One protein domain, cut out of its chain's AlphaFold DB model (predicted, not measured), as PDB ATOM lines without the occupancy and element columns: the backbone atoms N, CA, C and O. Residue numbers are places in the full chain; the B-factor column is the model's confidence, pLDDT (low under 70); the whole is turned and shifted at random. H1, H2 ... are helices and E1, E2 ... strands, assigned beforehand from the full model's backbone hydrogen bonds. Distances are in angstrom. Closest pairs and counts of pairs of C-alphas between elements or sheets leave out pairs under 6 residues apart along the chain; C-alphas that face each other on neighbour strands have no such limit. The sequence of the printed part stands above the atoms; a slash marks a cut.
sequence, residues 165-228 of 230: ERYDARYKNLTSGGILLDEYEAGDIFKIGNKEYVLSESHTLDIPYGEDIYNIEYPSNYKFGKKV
ATOM      1  N   GLU A 165     342.890 359.951 215.742       95.31
ATOM      2  CA  GLU A 165     343.424 360.499 216.994       95.31
ATOM      3  C   GLU A 165     342.803 359.843 218.238       95.31
ATOM      4  O   GLU A 165     343.522 359.461 219.162       95.31
ATOM      5  N   ARG A 166     341.476 359.649 218.256       94.38
ATOM      6  CA  ARG A 166     340.793 358.957 219.362       94.38
ATOM      7  C   ARG A 166     341.187 357.490 219.436       94.38
ATOM      8  O   ARG A 166     341.408 356.982 220.535       94.38
ATOM      9  N   TYR A 167     341.303 356.838 218.281       96.06
ATOM     10  CA  TYR A 167     341.801 355.473 218.204       96.06
ATOM     11  C   TYR A 167     343.210 355.375 218.794       96.06
ATOM     12  O   TYR A 167     343.428 354.574 219.695       96.06
ATOM     13  N   ASP A 168     344.142 356.225 218.357       96.06
ATOM     14  CA  ASP A 168     345.536 356.234 218.814       96.06
ATOM     15  C   ASP A 168     345.631 356.468 220.328       96.06
ATOM     16  O   ASP A 168     346.374 355.776 221.028       96.06
ATOM     17  N   ALA A 169     344.842 357.410 220.852       94.75
ATOM     18  CA  ALA A 169     344.780 357.687 222.281       94.75
ATOM     19  C   ALA A 169     344.240 356.486 223.073       94.75
ATOM     20  O   ALA A 169     344.814 356.116 224.101       94.75
ATOM     21  N   ARG A 170     343.158 355.848 222.609       94.69
ATOM     22  CA  ARG A 170     342.594 354.660 223.264       94.69
ATOM     23  C   ARG A 170     343.546 353.469 223.185       94.69
ATOM     24  O   ARG A 170     343.748 352.803 224.192       94.69
ATOM     25  N   TYR A 171     344.158 353.246 222.026       96.62
ATOM     26  CA  TYR A 171     345.146 352.195 221.803       96.62
ATOM     27  C   TYR A 171     346.303 352.329 222.795       96.62
ATOM     28  O   TYR A 171     346.585 351.394 223.535       96.62
ATOM     29  N   LYS A 172     346.878 353.532 222.927       95.38
ATOM     30  CA  LYS A 172     347.946 353.800 223.898       95.38
ATOM     31  C   LYS A 172     347.546 353.457 225.340       95.38
ATOM     32  O   LYS A 172     348.351 352.863 226.051       95.38
ATOM     33  N   ASN A 173     346.320 353.799 225.755       93.38
ATOM     34  CA  ASN A 173     345.813 353.470 227.096       93.38
ATOM     35  C   ASN A 173     345.663 351.957 227.329       93.38
ATOM     36  O   ASN A 173     345.691 351.529 228.475       93.38
ATOM     37  N   LEU A 174     345.487 351.161 226.269       95.06
ATOM     38  CA  LEU A 174     345.377 349.704 226.361       95.06
ATOM     39  C   LEU A 174     346.744 349.007 226.286       95.06
ATOM     40  O   LEU A 174     346.931 347.986 226.936       95.06
ATOM     41  N   THR A 175     347.696 349.531 225.506       95.44
ATOM     42  CA  THR A 175     348.936 348.806 225.161       95.44
ATOM     43  C   THR A 175     350.202 349.331 225.833       95.44
ATOM     44  O   THR A 175     351.242 348.683 225.764       95.44
ATOM     45  N   SER A 176     350.191 350.536 226.406       88.75
ATOM     46  CA  SER A 176     351.424 351.197 226.877       88.75
ATOM     47  C   SER A 176     351.298 351.845 228.259       88.75
ATOM     48  O   SER A 176     352.137 352.669 228.624       88.75
ATOM     49  N   GLY A 177     350.269 351.466 229.018       72.19
ATOM     50  CA  GLY A 177     349.955 351.996 230.342       72.19
ATOM     51  C   GLY A 177     348.930 353.131 230.290       72.19
ATOM     52  O   GLY A 177     348.944 353.979 229.392       72.19
ATOM     53  N   GLY A 178     348.027 353.141 231.267       71.62
ATOM     54  CA  GLY A 178     346.961 354.126 231.407       71.62
ATOM     55  C   GLY A 178     345.881 353.640 232.372       71.62
ATOM     56  O   GLY A 178     345.717 352.446 232.575       71.62
ATOM     57  N   ILE A 179     345.091 354.575 232.899       79.62
ATOM     58  CA  ILE A 179     344.115 354.320 233.975       79.62
ATOM     59  C   ILE A 179     342.955 353.381 233.599       79.62
ATOM     60  O   ILE A 179     342.102 353.083 234.428       79.62
ATOM     61  N   LEU A 180     342.853 352.972 232.330       84.25
ATOM     62  CA  LEU A 180     341.700 352.226 231.826       84.25
ATOM     63  C   LEU A 180     341.675 350.776 232.332       84.25
ATOM     64  O   LEU A 180     340.593 350.195 232.422       84.25
ATOM     65  N   LEU A 181     342.848 350.203 232.621       90.94
ATOM     66  CA  LEU A 181     343.017 348.793 232.979       90.94
ATOM     67  C   LEU A 181     343.520 348.578 234.421       90.94
ATOM     68  O   LEU A 181     343.650 347.432 234.842       90.94
ATOM     69  N   ASP A 182     343.762 349.653 235.178       88.69
ATOM     70  CA  ASP A 182     344.371 349.614 236.523       88.69
ATOM     71  C   ASP A 182     343.550 348.814 237.548       88.69
ATOM     72  O   ASP A 182     344.102 348.246 238.483       88.69
ATOM     73  N   GLU A 183     342.230 348.752 237.372       89.00
ATOM     74  CA  GLU A 183     341.331 348.064 238.308       89.00
ATOM     75  C   GLU A 183     341.125 346.568 237.985       89.00
ATOM     76  O   GLU A 183     340.415 345.876 238.712       89.00
ATOM     77  N   TYR A 184     341.708 346.064 236.891       91.56
ATOM     78  CA  TYR A 184     341.611 344.658 236.482       91.56
ATOM     79  C   TYR A 184     342.841 343.877 236.936       91.56
ATOM     80  O   TYR A 184     343.933 344.425 237.017       91.56
ATOM     81  N   GLU A 185     342.691 342.587 237.205       92.56
ATOM     82  CA  GLU A 185     343.779 341.751 237.701       92.56
ATOM     83  C   GLU A 185     344.628 341.206 236.547       92.56
ATOM     84  O   GLU A 185     344.120 340.811 235.495       92.56
ATOM     85  N   ALA A 186     345.947 341.143 236.746       93.94
ATOM     86  CA  ALA A 186     346.833 340.464 235.808       93.94
ATOM     87  C   ALA A 186     346.362 339.013 235.589       93.94
ATOM     88  O   ALA A 186     346.028 338.297 236.535       93.94
ATOM     89  N   GLY A 187     346.322 338.584 234.328       94.75
ATOM     90  CA  GLY A 187     345.726 337.308 233.927       94.75
ATOM     91  C   GLY A 187     344.259 337.390 233.492       94.75
ATOM     92  O   GLY A 187     343.782 336.441 232.868       94.75
ATOM     93  N   ASP A 188     343.558 338.503 233.737       95.06
ATOM     94  CA  ASP A 188     342.205 338.709 233.212       95.06
ATOM     95  C   ASP A 188     342.186 338.685 231.677       95.06
ATOM     96  O   ASP A 188     343.105 339.161 231.003       95.06
ATOM     97  N   ILE A 189     341.109 338.131 231.113       95.62
ATOM     98  CA  ILE A 189     340.968 337.911 229.671       95.62
ATOM     99  C   ILE A 189     340.001 338.928 229.070       95.62
ATOM    100  O   ILE A 189     338.808 338.941 229.377       95.62
ATOM    101  N   PHE A 190     340.516 339.722 228.140       95.50
ATOM    102  CA  PHE A 190     339.762 340.658 227.315       95.50
ATOM    103  C   PHE A 190     339.542 340.052 225.934       95.50
ATOM    104  O   PHE A 190     340.393 339.311 225.437       95.50
ATOM    105  N   LYS A 191     338.425 340.379 225.279       95.88
ATOM    106  CA  LYS A 191     338.139 339.874 223.926       95.88
ATOM    107  C   LYS A 191     337.963 341.007 222.941       95.88
ATOM    108  O   LYS A 191     337.331 342.006 223.252       95.88
ATOM    109  N   ILE A 192     338.511 340.853 221.742       95.38
ATOM    110  CA  ILE A 192     338.211 341.732 220.607       95.38
ATOM    111  C   ILE A 192     337.832 340.826 219.442       95.38
ATOM    112  O   ILE A 192     338.664 340.086 218.909       95.38
ATOM    113  N   GLY A 193     336.548 340.840 219.080       88.94
ATOM    114  CA  GLY A 193     335.993 339.843 218.167       88.94
ATOM    115  C   GLY A 193     336.218 338.426 218.706       88.94
ATOM    116  O   GLY A 193     335.839 338.118 219.828       88.94
ATOM    117  N   ASN A 194     336.878 337.571 217.920       90.62
ATOM    118  CA  ASN A 194     337.158 336.179 218.302       90.62
ATOM    119  C   ASN A 194     338.551 335.974 218.929       90.62
ATOM    120  O   ASN A 194     338.986 334.833 219.074       90.62
ATOM    121  N   LYS A 195     339.286 337.053 219.231       95.88
ATOM    122  CA  LYS A 195     340.643 336.990 219.791       95.88
ATOM    123  C   LYS A 195     340.615 337.315 221.278       95.88
ATOM    124  O   LYS A 195     339.940 338.258 221.687       95.88
ATOM    125  N   GLU A 196     341.374 336.552 222.053       97.25
ATOM    126  CA  GLU A 196     341.553 336.749 223.490       97.25
ATOM    127  C   GLU A 196     342.909 337.407 223.762       97.25
ATOM    128  O   GLU A 196     343.916 337.046 223.151       97.25
ATOM    129  N   TYR A 197     342.923 338.365 224.682       97.00
ATOM    130  CA  TYR A 197     344.101 339.109 225.108       97.00
ATOM    131  C   TYR A 197     344.194 339.031 226.627       97.00
ATOM    132  O   TYR A 197     343.259 339.413 227.332       97.00
ATOM    133  N   VAL A 198     345.314 338.515 227.120       96.69
ATOM    134  CA  VAL A 198     345.566 338.353 228.555       96.69
ATOM    135  C   VAL A 198     346.208 339.626 229.093       96.69
ATOM    136  O   VAL A 198     347.196 340.104 228.530       96.69
ATOM    137  N   LEU A 199     345.661 340.165 230.179       96.06
ATOM    138  CA  LEU A 199     346.207 341.344 230.838       96.06
ATOM    139  C   LEU A 199     347.563 341.031 231.477       96.06
ATOM    140  O   LEU A 199     347.683 340.119 232.294       96.06
ATOM    141  N   SER A 200     348.589 341.798 231.113       95.44
ATOM    142  CA  SER A 200     349.931 341.671 231.693       95.44
ATOM    143  C   SER A 200     349.991 342.201 233.133       95.44
ATOM    144  O   SER A 200     349.226 343.096 233.476       95.44
ATOM    145  N   GLU A 201     351.033 341.836 233.886       93.81
ATOM    146  CA  GLU A 201     351.400 342.447 235.185       93.81
ATOM    147  C   GLU A 201     351.553 343.982 235.144       93.81
ATOM    148  O   GLU A 201     351.425 344.659 236.156       93.81
ATOM    149  N   SER A 202     351.843 344.563 233.976       92.06
ATOM    150  CA  SER A 202     351.929 346.021 233.789       92.06
ATOM    151  C   SER A 202     350.594 346.674 233.402       92.06
ATOM    152  O   SER A 202     350.601 347.814 232.948       92.06
ATOM    153  N   HIS A 203     349.467 345.961 233.539       93.06
ATOM    154  CA  HIS A 203     348.120 346.407 233.149       93.06
ATOM    155  C   HIS A 203     348.035 346.894 231.691       93.06
ATOM    156  O   HIS A 203     347.456 347.930 231.372       93.06
ATOM    157  N   THR A 204     348.626 346.117 230.781       95.56
ATOM    158  CA  THR A 204     348.596 346.348 229.333       95.56
ATOM    159  C   THR A 204     348.179 345.092 228.578       95.56
ATOM    160  O   THR A 204     348.336 343.976 229.078       95.56
ATOM    161  N   LEU A 205     347.660 345.281 227.368       96.50
ATOM    162  CA  LEU A 205     347.282 344.224 226.436       96.50
ATOM    163  C   LEU A 205     348.184 344.282 225.197       96.50
ATOM    164  O   LEU A 205     348.382 345.351 224.618       96.50
ATOM    165  N   ASP A 206     348.692 343.129 224.760       96.25
ATOM    166  CA  ASP A 206     349.459 342.993 223.513       96.25
ATOM    167  C   ASP A 206     348.510 342.919 222.306       96.25
ATOM    168  O   ASP A 206     348.209 341.852 221.768       96.25
ATOM    169  N   ILE A 207     347.941 344.071 221.945       96.94
ATOM    170  CA  ILE A 207     346.978 344.206 220.849       96.94
ATOM    171  C   ILE A 207     347.704 344.755 219.617       96.94
ATOM    172  O   ILE A 207     348.294 345.830 219.710       96.94
ATOM    173  N   PRO A 208     347.621 344.105 218.442       96.88
ATOM    174  CA  PRO A 208     348.121 344.679 217.197       96.88
ATOM    175  C   PRO A 208     347.430 346.002 216.838       96.88
ATOM    176  O   PRO A 208     346.208 346.139 216.924       96.88
ATOM    177  N   TYR A 209     348.202 346.978 216.363       97.56
ATOM    178  CA  TYR A 209     347.644 348.243 215.890       97.56
ATOM    179  C   TYR A 209     346.710 348.025 214.689       97.56
ATOM    180  O   TYR A 209     347.077 347.363 213.718       97.56
ATOM    181  N   GLY A 210     345.512 348.608 214.743       96.94
ATOM    182  CA  GLY A 210     344.459 348.440 213.736       96.94
ATOM    183  C   GLY A 210     343.340 347.471 214.136       96.94
ATOM    184  O   GLY A 210     342.315 347.445 213.460       96.94
ATOM    185  N   GLU A 211     343.479 346.730 215.239       97.56
ATOM    186  CA  GLU A 211     342.385 345.928 215.806       97.56
ATOM    187  C   GLU A 211     341.207 346.797 216.268       97.56
ATOM    188  O   GLU A 211     341.378 347.954 216.661       97.56
ATOM    189  N   ASP A 212     339.995 346.240 216.268       97.38
ATOM    190  CA  ASP A 212     338.778 346.960 216.659       97.38
ATOM    191  C   ASP A 212     338.627 347.097 218.181       97.38
ATOM    192  O   ASP A 212     337.726 346.544 218.807       97.38
ATOM    193  N   ILE A 213     339.509 347.892 218.790       96.44
ATOM    194  CA  ILE A 213     339.551 348.168 220.235       96.44
ATOM    195  C   ILE A 213     338.290 348.860 220.782       96.44
ATOM    196  O   ILE A 213     338.147 349.024 221.995       96.44
ATOM    197  N   TYR A 214     337.383 349.311 219.913       95.44
ATOM    198  CA  TYR A 214     336.080 349.845 220.311       95.44
ATOM    199  C   TYR A 214     335.030 348.747 220.474       95.44
ATOM    200  O   TYR A 214     334.056 348.960 221.195       95.44
ATOM    201  N   ASN A 215     335.262 347.576 219.880       95.69
ATOM    202  CA  ASN A 215     334.494 346.353 220.077       95.69
ATOM    203  C   ASN A 215     335.163 345.408 221.098       95.69
ATOM    204  O   ASN A 215     335.069 344.187 220.985       95.69
ATOM    205  N   ILE A 216     335.884 345.980 222.069       93.94
ATOM    206  CA  ILE A 216     336.489 345.234 223.172       93.94
ATOM    207  C   ILE A 216     335.423 344.812 224.191       93.94
ATOM    208  O   ILE A 216     334.599 345.618 224.631       93.94
ATOM    209  N   GLU A 217     335.472 343.548 224.586       92.94
ATOM    210  CA  GLU A 217     334.679 342.954 225.651       92.94
ATOM    211  C   GLU A 217     335.553 342.815 226.897       92.94
ATOM    212  O   GLU A 217     336.646 342.239 226.861       92.94
ATOM    213  N   TYR A 218     335.059 343.381 227.994       91.56
ATOM    214  CA  TYR A 218     335.707 343.341 229.299       91.56
ATOM    215  C   TYR A 218     335.308 342.063 230.055       91.56
ATOM    216  O   TYR A 218     334.212 341.543 229.816       91.56
ATOM    217  N   PRO A 219     336.146 341.574 230.987       91.25
ATOM    218  CA  PRO A 219     335.813 340.412 231.806       91.25
ATOM    219  C   PRO A 219     334.465 340.582 232.535       91.25
ATOM    220  O   PRO A 219     334.188 341.619 233.144       91.25
ATOM    221  N   SER A 220     333.601 339.564 232.477       87.81
ATOM    222  CA  SER A 220     332.213 339.643 232.972       87.81
ATOM    223  C   SER A 220     332.088 339.681 234.497       87.81
ATOM    224  O   SER A 220     331.045 340.065 235.022       87.81
ATOM    225  N   ASN A 221     333.140 339.278 235.208       87.06
ATOM    226  CA  ASN A 221     333.253 339.331 236.665       87.06
ATOM    227  C   ASN A 221     333.564 340.743 237.189       87.06
ATOM    228  O   ASN A 221     333.815 340.894 238.380       87.06
ATOM    229  N   TYR A 222     333.522 341.779 236.345       87.88
ATOM    230  CA  TYR A 222     333.664 343.174 236.757       87.88
ATOM    231  C   TYR A 222     332.402 343.981 236.448       87.88
ATOM    232  O   TYR A 222     331.766 343.833 235.405       87.88
ATOM    233  N   LYS A 223     332.057 344.906 237.346       81.00
ATOM    234  CA  LYS A 223     331.055 345.956 237.119       81.00
ATOM    235  C   LYS A 223     331.661 347.305 237.461       81.00
ATOM    236  O   LYS A 223     332.096 347.524 238.587       81.00
ATOM    237  N   PHE A 224     331.663 348.220 236.491       77.25
ATOM    238  CA  PHE A 224     332.237 349.566 236.640       77.25
ATOM    239  C   PHE A 224     333.686 349.555 237.160       77.25
ATOM    240  O   PHE A 224     334.041 350.352 238.024       77.25
ATOM    241  N   GLY A 225     334.499 348.616 236.667       74.25
ATOM    242  CA  GLY A 225     335.890 348.444 237.094       74.25
ATOM    243  C   GLY A 225     336.060 347.730 238.432       74.25
ATOM    244  O   GLY A 225     337.179 347.506 238.839       74.25
ATOM    245  N   LYS A 226     334.994 347.316 239.121       81.12
ATOM    246  CA  LYS A 226     335.121 346.573 240.381       81.12
ATOM    247  C   LYS A 226     334.815 345.106 240.176       81.12
ATOM    248  O   LYS A 226     333.766 344.782 239.617       81.12
ATOM    249  N   LYS A 227     335.701 344.244 240.671       83.81
ATOM    250  CA  LYS A 227     335.464 342.805 240.716       83.81
ATOM    251  C   LYS A 227     334.201 342.535 241.531       83.81
ATOM    252  O   LYS A 227     334.024 343.063 242.628       83.81
ATOM    253  N   VAL A 228     333.289 341.774 240.949       85.06
ATOM    254  CA  VAL A 228     332.060 341.325 241.589       85.06
ATOM    255  C   VAL A 228     332.357 339.936 242.125       85.06
ATOM    256  O   VAL A 228     332.610 339.020 241.346       85.06
TER     257      VAL A 228
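AT A GLANCE: This is residues 165 to 228 of the 230 residues of an uncharacterized protein of uncultured Clostridium sp (UniProt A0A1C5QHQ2). There is little regular structure here: a small rounded body made mostly of loops, with the helix H1 towards one end and a small two-stranded hairpin, E1 and E2, on one side. Residues 216 to 217 of the long last stretch pair with E1, and residues 222 to 228 lie at the end away from H1. The printed part has 64 residues, with one named helix and two named strands in the order H1, E1, E2; the sheet, E1 - E2, is antiparallel. The class is mixed, with 19 residues in named elements; the whole is compact, with a radius of gyration of the C-alphas of 11.0 A and spans of 32 by 24 by 20 A.

IN THESE COORDINATES: H1, residues 165 to 175, begins at C-alpha 165 (343.424, 360.499, 216.994) and is 15.3 A long. E1, residues 189 to 192, measures 10.2 A. E2, residues 195 to 198, measures 10.1 A and ends at C-alpha 198 (345.566, 338.353, 228.555).

HOW THE PARTS SIT: E1 and E2 form a hairpin, antiparallel at 148 degrees, with N 197 and O 190 2.8 A apart, within hydrogen-bond range. H1 and E2 are apart. In H1 every O i to N i+4 pair is within hydrogen-bond range.

THE WHOLE: The C-alphas of Glu 165 and Val 228, the two farthest apart, are 33.2 A apart. The link from H1 to E1 is long, and the printed part has no cut. No printed residue is under 70 in pLDDT.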